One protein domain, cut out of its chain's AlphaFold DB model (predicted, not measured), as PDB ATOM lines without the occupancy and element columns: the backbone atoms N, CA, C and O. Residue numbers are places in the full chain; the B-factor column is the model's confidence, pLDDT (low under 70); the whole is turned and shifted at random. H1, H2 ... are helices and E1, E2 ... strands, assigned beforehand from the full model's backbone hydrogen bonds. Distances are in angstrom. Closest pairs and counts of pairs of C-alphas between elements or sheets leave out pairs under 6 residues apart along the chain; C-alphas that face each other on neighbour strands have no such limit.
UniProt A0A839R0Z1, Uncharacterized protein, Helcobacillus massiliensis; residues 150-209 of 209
ATOM      1  N   MET A 150     -36.934 -17.012  -9.426       96.69
ATOM      2  CA  MET A 150     -36.047 -17.057 -10.594       96.69
ATOM      3  C   MET A 150     -36.048 -15.756 -11.416       96.69
ATOM      4  O   MET A 150     -35.137 -15.545 -12.225       96.69
ATOM      5  N   GLY A 151     -37.047 -14.892 -11.215       97.00
ATOM      6  CA  GLY A 151     -37.232 -13.627 -11.926       97.00
ATOM      7  C   GLY A 151     -36.541 -12.434 -11.278       97.00
ATOM      8  O   GLY A 151     -36.442 -11.378 -11.907       97.00
ATOM      9  N   VAL A 152     -36.013 -12.588 -10.058       96.62
ATOM     10  CA  VAL A 152     -35.336 -11.494  -9.356       96.62
ATOM     11  C   VAL A 152     -34.228 -10.884 -10.221       96.62
ATOM     12  O   VAL A 152     -33.334 -11.575 -10.721       96.62
ATOM     13  N   VAL A 153     -34.284  -9.561 -10.401       96.56
ATOM     14  CA  VAL A 153     -33.269  -8.807 -11.143       96.56
ATOM     15  C   VAL A 153     -32.027  -8.669 -10.271       96.56
ATOM     16  O   VAL A 153     -32.032  -7.954  -9.270       96.56
ATOM     17  N   ILE A 154     -30.940  -9.329 -10.662       95.19
ATOM     18  CA  ILE A 154     -29.665  -9.312  -9.931       95.19
ATOM     19  C   ILE A 154     -28.747  -8.168 -10.393       95.19
ATOM     20  O   ILE A 154     -27.943  -7.659  -9.607       95.19
ATOM     21  N   ASP A 155     -28.911  -7.702 -11.634       94.00
ATOM     22  CA  ASP A 155     -28.129  -6.622 -12.247       94.00
ATOM     23  C   ASP A 155     -29.072  -5.543 -12.814       94.00
ATOM     24  O   ASP A 155     -29.510  -5.646 -13.963       94.00
ATOM     25  N   PRO A 156     -29.431  -4.520 -12.013       91.31
ATOM     26  CA  PRO A 156     -30.405  -3.505 -12.411       91.31
ATOM     27  C   PRO A 156     -30.051  -2.748 -13.702       91.31
ATOM     28  O   PRO A 156     -30.952  -2.566 -14.517       91.31
ATOM     29  N   PRO A 157     -28.785  -2.350 -13.953       94.19
ATOM     30  CA  PRO A 157     -28.397  -1.733 -15.223       94.19
ATOM     31  C   PRO A 157     -28.746  -2.540 -16.479       94.19
ATOM     32  O   PRO A 157     -29.066  -1.946 -17.505       94.19
ATOM     33  N   THR A 158     -28.660  -3.872 -16.425       95.06
ATOM     34  CA  THR A 158     -28.905  -4.738 -17.590       95.06
ATOM     35  C   THR A 158     -30.267  -5.428 -17.557       95.06
ATOM     36  O   THR A 158     -30.670  -6.020 -18.554       95.06
ATOM     37  N   GLY A 159     -30.971  -5.376 -16.424       95.56
ATOM     38  CA  GLY A 159     -32.199  -6.136 -16.189       95.56
ATOM     39  C   GLY A 159     -31.966  -7.641 -16.039       95.56
ATOM     40  O   GLY A 159     -32.924  -8.408 -16.073       95.56
ATOM     41  N   LYS A 160     -30.713  -8.091 -15.890       95.75
ATOM     42  CA  LYS A 160     -30.402  -9.521 -15.851       95.75
ATOM     43  C   LYS A 160     -31.010 -10.188 -14.621       95.75
ATOM     44  O   LYS A 160     -30.787  -9.734 -13.495       95.75
ATOM     45  N   THR A 161     -31.697 -11.304 -14.841       97.56
ATOM     46  CA  THR A 161     -32.352 -12.091 -13.788       97.56
ATOM     47  C   THR A 161     -31.430 -13.154 -13.188       97.56
ATOM     48  O   THR A 161     -30.393 -13.522 -13.765       97.56
ATOM     49  N   LEU A 162     -31.812 -13.684 -12.022       97.12
ATOM     50  CA  LEU A 162     -31.144 -14.830 -11.404       97.12
ATOM     51  C   LEU A 162     -31.139 -16.047 -12.339       97.12
ATOM     52  O   LEU A 162     -30.082 -16.646 -12.541       97.12
ATOM     53  N   ALA A 163     -32.261 -16.369 -12.987       96.75
ATOM     54  CA  ALA A 163     -32.333 -17.468 -13.951       96.75
ATOM     55  C   ALA A 163     -31.293 -17.343 -15.072       96.75
ATOM     56  O   ALA A 163     -30.502 -18.259 -15.306       96.75
ATOM     57  N   GLN A 164     -31.213 -16.181 -15.724       95.94
ATOM     58  CA  GLN A 164     -30.243 -15.939 -16.798       95.94
ATOM     59  C   GLN A 164     -28.790 -16.088 -16.319       95.94
ATOM     60  O   GLN A 164     -27.897 -16.473 -17.083       95.94
ATOM     61  N   LYS A 165     -28.512 -15.776 -15.050       95.56
ATOM     62  CA  LYS A 165     -27.205 -16.015 -14.431       95.56
ATOM     63  C   LYS A 165     -26.950 -17.500 -14.202       95.56
ATOM     64  O   LYS A 165     -25.881 -17.964 -14.609       95.56
ATOM     65  N   LEU A 166     -27.895 -18.215 -13.595       95.75
ATOM     66  CA  LEU A 166     -27.762 -19.635 -13.264       95.75
ATOM     67  C   LEU A 166     -27.683 -20.525 -14.506       95.75
ATOM     68  O   LEU A 166     -26.941 -21.493 -14.481       95.75
ATOM     69  N   LEU A 167     -28.338 -20.161 -15.612       95.81
ATOM     70  CA  LEU A 167     -28.260 -20.892 -16.886       95.81
ATOM     71  C   LEU A 167     -26.996 -20.578 -17.705       95.81
ATOM     72  O   LEU A 167     -26.670 -21.281 -18.664       95.81
ATOM     73  N   SER A 168     -26.250 -19.523 -17.356       93.94
ATOM     74  CA  SER A 168     -25.069 -19.113 -18.126       93.94
ATOM     75  C   SER A 168     -23.953 -20.169 -18.247       93.94
ATOM     76  O   SER A 168     -23.289 -20.160 -19.290       93.94
ATOM     77  N   PRO A 169     -23.730 -21.085 -17.278       94.56
ATOM     78  CA  PRO A 169     -22.805 -22.202 -17.443       94.56
ATOM     79  C   PRO A 169     -23.172 -23.124 -18.609       94.56
ATOM     80  O   PRO A 169     -22.285 -23.432 -19.400       94.56
ATOM     81  N   LEU A 170     -24.458 -23.465 -18.796       92.12
ATOM     82  CA  LEU A 170     -24.912 -24.306 -19.919       92.12
ATOM     83  C   LEU A 170     -24.561 -23.668 -21.266       92.12
ATOM     84  O   LEU A 170     -24.041 -24.330 -22.158       92.12
ATOM     85  N   ARG A 171     -24.754 -22.348 -21.389       87.69
ATOM     86  CA  ARG A 171     -24.442 -21.599 -22.621       87.69
ATOM     87  C   ARG A 171     -22.945 -21.511 -22.910       87.69
ATOM     88  O   ARG A 171     -22.547 -21.382 -24.062       87.69
ATOM     89  N   ARG A 172     -22.119 -21.489 -21.862       90.25
ATOM     90  CA  ARG A 172     -20.663 -21.299 -21.960       90.25
ATOM     91  C   ARG A 172     -19.880 -22.610 -21.942       90.25
ATOM     92  O   ARG A 172     -18.672 -22.561 -22.155       90.25
ATOM     93  N   GLY A 173     -20.531 -23.724 -21.616       89.88
ATOM     94  CA  GLY A 173     -19.900 -25.026 -21.415       89.88
ATOM     95  C   GLY A 173     -18.868 -25.056 -20.288       89.88
ATOM     96  O   GLY A 173     -17.897 -25.799 -20.368       89.88
ATOM     97  N   ARG A 174     -19.019 -24.205 -19.265       90.94
ATOM     98  CA  ARG A 174     -18.098 -24.136 -18.118       90.94
ATOM     99  C   ARG A 174     -18.746 -23.496 -16.898       90.94
ATOM    100  O   ARG A 174     -19.574 -22.595 -17.037       90.94
ATOM    101  N   GLY A 175     -18.265 -23.851 -15.710       92.12
ATOM    102  CA  GLY A 175     -18.763 -23.343 -14.429       92.12
ATOM    103  C   GLY A 175     -19.547 -24.412 -13.676       92.12
ATOM    104  O   GLY A 175     -19.223 -25.587 -13.802       92.12
ATOM    105  N   ARG A 176     -20.554 -23.994 -12.897       95.38
ATOM    106  CA  ARG A 176     -21.434 -24.886 -12.128       95.38
ATOM    107  C   ARG A 176     -22.513 -25.487 -13.036       95.38
ATOM    108  O   ARG A 176     -23.585 -24.903 -13.194       95.38
ATOM    109  N   MET A 177     -22.181 -26.575 -13.723       95.75
ATOM    110  CA  MET A 177     -23.023 -27.185 -14.751       95.75
ATOM    111  C   MET A 177     -24.242 -27.886 -14.163       95.75
ATOM    112  O   MET A 177     -25.334 -27.757 -14.708       95.75
ATOM    113  N   GLU A 178     -24.075 -28.585 -13.047       97.12
ATOM    114  CA  GLU A 178     -25.169 -29.275 -12.373       97.12
ATOM    115  C   GLU A 178     -26.130 -28.294 -11.704       97.12
ATOM    116  O   GLU A 178     -27.346 -28.423 -11.844       97.12
ATOM    117  N   CYS A 179     -25.606 -27.235 -11.081       97.56
ATOM    118  CA  CYS A 179     -26.443 -26.135 -10.598       97.56
ATOM    119  C   CYS A 179     -27.301 -25.543 -11.727       97.56
ATOM    120  O   CYS A 179     -28.467 -25.211 -11.523       97.56
ATOM    121  N   ALA A 180     -26.719 -25.396 -12.920       97.00
ATOM    122  CA  ALA A 180     -27.405 -24.826 -14.068       97.00
ATOM    123  C   ALA A 180     -28.469 -25.774 -14.649       97.00
ATOM    124  O   ALA A 180     -29.545 -25.304 -15.017       97.00
ATOM    125  N   ARG A 181     -28.211 -27.091 -14.685       96.69
ATOM    126  CA  ARG A 181     -29.215 -28.102 -15.068       96.69
ATOM    127  C   ARG A 181     -30.394 -28.102 -14.106       96.69
ATOM    128  O   ARG A 181     -31.527 -27.958 -14.541       96.69
ATOM    129  N   ARG A 182     -30.130 -28.129 -12.800       97.69
ATOM    130  CA  ARG A 182     -31.184 -28.076 -11.780       97.69
ATOM    131  C   ARG A 182     -31.994 -26.782 -11.846       97.69
ATOM    132  O   ARG A 182     -33.209 -26.826 -11.702       97.69
ATOM    133  N   ALA A 183     -31.360 -25.645 -12.148       97.25
ATOM    134  CA  ALA A 183     -32.077 -24.396 -12.408       97.25
ATOM    135  C   ALA A 183     -32.961 -24.475 -13.661       97.25
ATOM    136  O   ALA A 183     -34.102 -24.020 -13.629       97.25
ATOM    137  N   GLN A 184     -32.462 -25.069 -14.749       96.31
ATOM    138  CA  GLN A 184     -33.237 -25.299 -15.969       96.31
ATOM    139  C   GLN A 184     -34.458 -26.187 -15.692       96.31
ATOM    140  O   GLN A 184     -35.572 -25.827 -16.072       96.31
ATOM    141  N   ASP A 185     -34.262 -27.302 -14.989       96.38
ATOM    142  CA  ASP A 185     -35.325 -28.238 -14.622       96.38
ATOM    143  C   ASP A 185     -36.346 -27.592 -13.689       96.38
ATOM    144  O   ASP A 185     -37.549 -27.756 -13.885       96.38
ATOM    145  N   TYR A 186     -35.887 -26.797 -12.721       97.19
ATOM    146  CA  TYR A 186     -36.753 -26.035 -11.829       97.19
ATOM    147  C   TYR A 186     -37.641 -25.057 -12.609       97.19
ATOM    148  O   TYR A 186     -38.859 -25.056 -12.441       97.19
ATOM    149  N   ILE A 187     -37.061 -24.268 -13.519       96.88
ATOM    150  CA  ILE A 187     -37.819 -23.315 -14.343       96.88
ATOM    151  C   ILE A 187     -38.867 -24.046 -15.190       96.88
ATOM    152  O   ILE A 187     -40.023 -23.625 -15.202       96.88
ATOM    153  N   LYS A 188     -38.494 -25.154 -15.846       95.50
ATOM    154  CA  LYS A 188     -39.416 -25.973 -16.654       95.50
ATOM    155  C   LYS A 188     -40.549 -26.550 -15.809       95.50
ATOM    156  O   LYS A 188     -41.716 -26.413 -16.162       95.50
ATOM    157  N   LYS A 189     -40.206 -27.181 -14.684       95.75
ATOM    158  CA  LYS A 189     -41.158 -27.837 -13.778       95.75
ATOM    159  C   LYS A 189     -42.188 -26.856 -13.222       95.75
ATOM    160  O   LYS A 189     -43.343 -27.232 -13.050       95.75
ATOM    161  N   HIS A 190     -41.771 -25.625 -12.936       95.50
ATOM    162  CA  HIS A 190     -42.616 -24.601 -12.319       95.50
ATOM    163  C   HIS A 190     -43.210 -23.597 -13.324       95.50
ATOM    164  O   HIS A 190     -43.934 -22.698 -12.908       95.50
ATOM    165  N   GLY A 191     -42.941 -23.739 -14.629       95.06
ATOM    166  CA  GLY A 191     -43.480 -22.852 -15.667       95.06
ATOM    167  C   GLY A 191     -43.007 -21.398 -15.544       95.06
ATOM    168  O   GLY A 191     -43.787 -20.474 -15.756       95.06
ATOM    169  N   LEU A 192     -41.752 -21.181 -15.137       95.12
ATOM    170  CA  LEU A 192     -41.238 -19.857 -14.759       95.12
ATOM    171  C   LEU A 192     -40.602 -19.070 -15.913       95.12
ATOM    172  O   LEU A 192     -39.981 -18.050 -15.647       95.12
ATOM    173  N   GLN A 193     -40.719 -19.503 -17.171       93.88
ATOM    174  CA  GLN A 193     -40.007 -18.913 -18.318       93.88
ATOM    175  C   GLN A 193     -40.177 -17.397 -18.440       93.88
ATOM    176  O   GLN A 193     -39.191 -16.659 -18.495       93.88
ATOM    177  N   GLU A 194     -41.429 -16.940 -18.438       92.69
ATOM    178  CA  GLU A 194     -41.768 -15.524 -18.585       92.69
ATOM    179  C   GLU A 194     -41.234 -14.705 -17.403       92.69
ATOM    180  O   GLU A 194     -40.508 -13.732 -17.604       92.69
ATOM    181  N   ALA A 195     -41.505 -15.152 -16.173       91.25
ATOM    182  CA  ALA A 195     -41.040 -14.487 -14.955       91.25
ATOM    183  C   ALA A 195     -39.504 -14.450 -14.864       91.25
ATOM    184  O   ALA A 195     -38.921 -13.454 -14.443       91.25
ATOM    185  N   ALA A 196     -38.840 -15.519 -15.297       92.94
ATOM    186  CA  ALA A 196     -37.391 -15.655 -15.337       92.94
ATOM    187  C   ALA A 196     -36.731 -14.843 -16.465       92.94
ATOM    188  O   ALA A 196     -35.505 -14.693 -16.461       92.94
ATOM    189  N   GLY A 197     -37.499 -14.340 -17.438       93.06
ATOM    190  CA  GLY A 197     -36.969 -13.657 -18.618       93.06
ATOM    191  C   GLY A 197     -36.098 -14.570 -19.490       93.06
ATOM    192  O   GLY A 197     -35.045 -14.139 -19.970       93.06
ATOM    193  N   VAL A 198     -36.483 -15.839 -19.645       92.94
ATOM    194  CA  VAL A 198     -35.758 -16.844 -20.446       92.94
ATOM    195  C   VAL A 198     -36.680 -17.432 -21.511       92.94
ATOM    196  O   VAL A 198     -37.859 -17.659 -21.252       92.94
ATOM    197  N   SER A 199     -36.158 -17.658 -22.717       89.44
ATOM    198  CA  SER A 199     -36.923 -18.289 -23.799       89.44
ATOM    199  C   SER A 199     -36.936 -19.815 -23.668       89.44
ATOM    200  O   SER A 199     -36.072 -20.398 -23.011       89.44
ATOM    201  N   ASP A 200     -37.867 -20.483 -24.351       86.81
ATOM    202  CA  ASP A 200     -37.844 -21.948 -24.443       86.81
ATOM    203  C   ASP A 200     -36.565 -22.449 -25.139       86.81
ATOM    204  O   ASP A 200     -35.967 -23.423 -24.692       86.81
ATOM    205  N   GLU A 201     -36.046 -21.717 -26.136       84.44
ATOM    206  CA  GLU A 201     -34.753 -22.018 -26.776       84.44
ATOM    207  C   GLU A 201     -33.591 -22.012 -25.761       84.44
ATOM    208  O   GLU A 201     -32.709 -22.872 -25.790       84.44
ATOM    209  N   ASP A 202     -33.600 -21.074 -24.808       81.81
ATOM    210  CA  ASP A 202     -32.604 -21.027 -23.736       81.81
ATOM    211  C   ASP A 202     -32.688 -22.245 -22.796       81.81
ATOM    212  O   ASP A 202     -31.685 -22.619 -22.180       81.81
ATOM    213  N   LEU A 203     -33.869 -22.860 -22.683       83.75
ATOM    214  CA  LEU A 203     -34.141 -24.042 -21.866       83.75
ATOM    215  C   LEU A 203     -33.955 -25.366 -22.618       83.75
ATOM    216  O   LEU A 203     -33.782 -26.408 -21.985       83.75
ATOM    217  N   GLU A 204     -33.978 -25.352 -23.942       81.94
ATOM    218  CA  GLU A 204     -33.659 -26.508 -24.786       81.94
ATOM    219  C   GLU A 204     -32.155 -26.654 -25.023       81.94
ATOM    220  O   GLU A 204     -31.683 -27.714 -25.428       81.94
ATOM    221  N   ARG A 205     -31.375 -25.614 -24.710       71.81
ATOM    222  CA  ARG A 205     -29.922 -25.607 -24.857       71.81
ATOM    223  C   ARG A 205     -29.245 -26.516 -23.828       71.81
ATOM    224  O   ARG A 205     -28.776 -26.073 -22.779       71.81
ATOM    225  N   THR A 206     -29.171 -27.800 -24.138       62.00
ATOM    226  CA  THR A 206     -28.220 -28.731 -23.529       62.00
ATOM    227  C   THR A 206     -26.860 -28.545 -24.200       62.00
ATOM    228  O   THR A 206     -26.792 -28.111 -25.350       62.00
ATOM    229  N   LEU A 207     -25.758 -28.804 -23.486       55.53
ATOM    230  CA  LEU A 207     -24.447 -28.904 -24.136       55.53
ATOM    231  C   LEU A 207     -24.601 -29.839 -25.342       55.53
ATOM    232  O   LEU A 207     -25.054 -30.966 -25.159       55.53
ATOM    233  N   ASN A 208     -24.283 -29.350 -26.543       44.06
ATOM    234  CA  ASN A 208     -24.057 -30.242 -27.674       44.06
ATOM    235  C   ASN A 208     -23.023 -31.275 -27.207       44.06
ATOM    236  O   ASN A 208     -21.995 -30.874 -26.652       44.06
ATOM    237  N   GLU A 209     -23.369 -32.553 -27.358       38.56
ATOM    238  CA  GLU A 209     -22.501 -33.704 -27.080       38.56
ATOM    239  C   GLU A 209     -21.104 -33.544 -27.698       38.56
ATOM    240  O   GLU A 209     -21.003 -33.021 -28.837       38.56
TER     241      GLU A 209
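This is residues 150 to 209 of the 209 residues of an uncharacterized protein of Helcobacillus massiliensis (UniProt A0A839R0Z1). One longer helix, H3, makes one side, and the short H1 lies in the middle between it and strand E1. H2 packs on H3 with H3's residues 177 to 181, while H4 and H5 lie near H3. The 60 printed residues run E1, H1, H2, H3, H4, H5, mostly helix; the whole is compact, radius of gyration of the C-alphas 10.8 A, spans 34 by 23 by 17 A.

H3, residues 177 to 190, touches H1, residues 162 to 166, with residues 179 to 183 alone; the closest C-alphas, Leu 166 and Ala 180, are 5.3 A apart. H1 and H4, residues 193 to 196, only just touch, with 3 pairs of C-alphas within 8 A, the closest Ala 163 and Ala 196 at 5.5 A. H3 touches H2, residues 168 to 172; the closest C-alphas, Pro 169 and Met 177, are 5.7 A apart. H5, residues 200 to 204, is close to H3 but not clearly touching, C-alphas 184 and 203 being closest at 6.1 A. E1, residues 153 to 155, pairs with no named strand, but antiparallel with residues 160 to 161. Every O i to N i+4 pair is within hydrogen-bond range in H1, H2, H3 and H5; H4 is too short for one.

H3 is 19.9 A long from first to last C-alpha, with C-alpha 177 at (-23.023, -27.185, -14.751) and C-alpha 190 at (-42.616, -24.601, -12.319). E1 begins at C-alpha 153, (-33.269, -8.807, -11.143).

The C-alphas farthest apart, Pro 157 and Glu 209, are 34.6 A apart. The printed part has no cut, and no link is long. Residues 206 to 209 are under pLDDT 70.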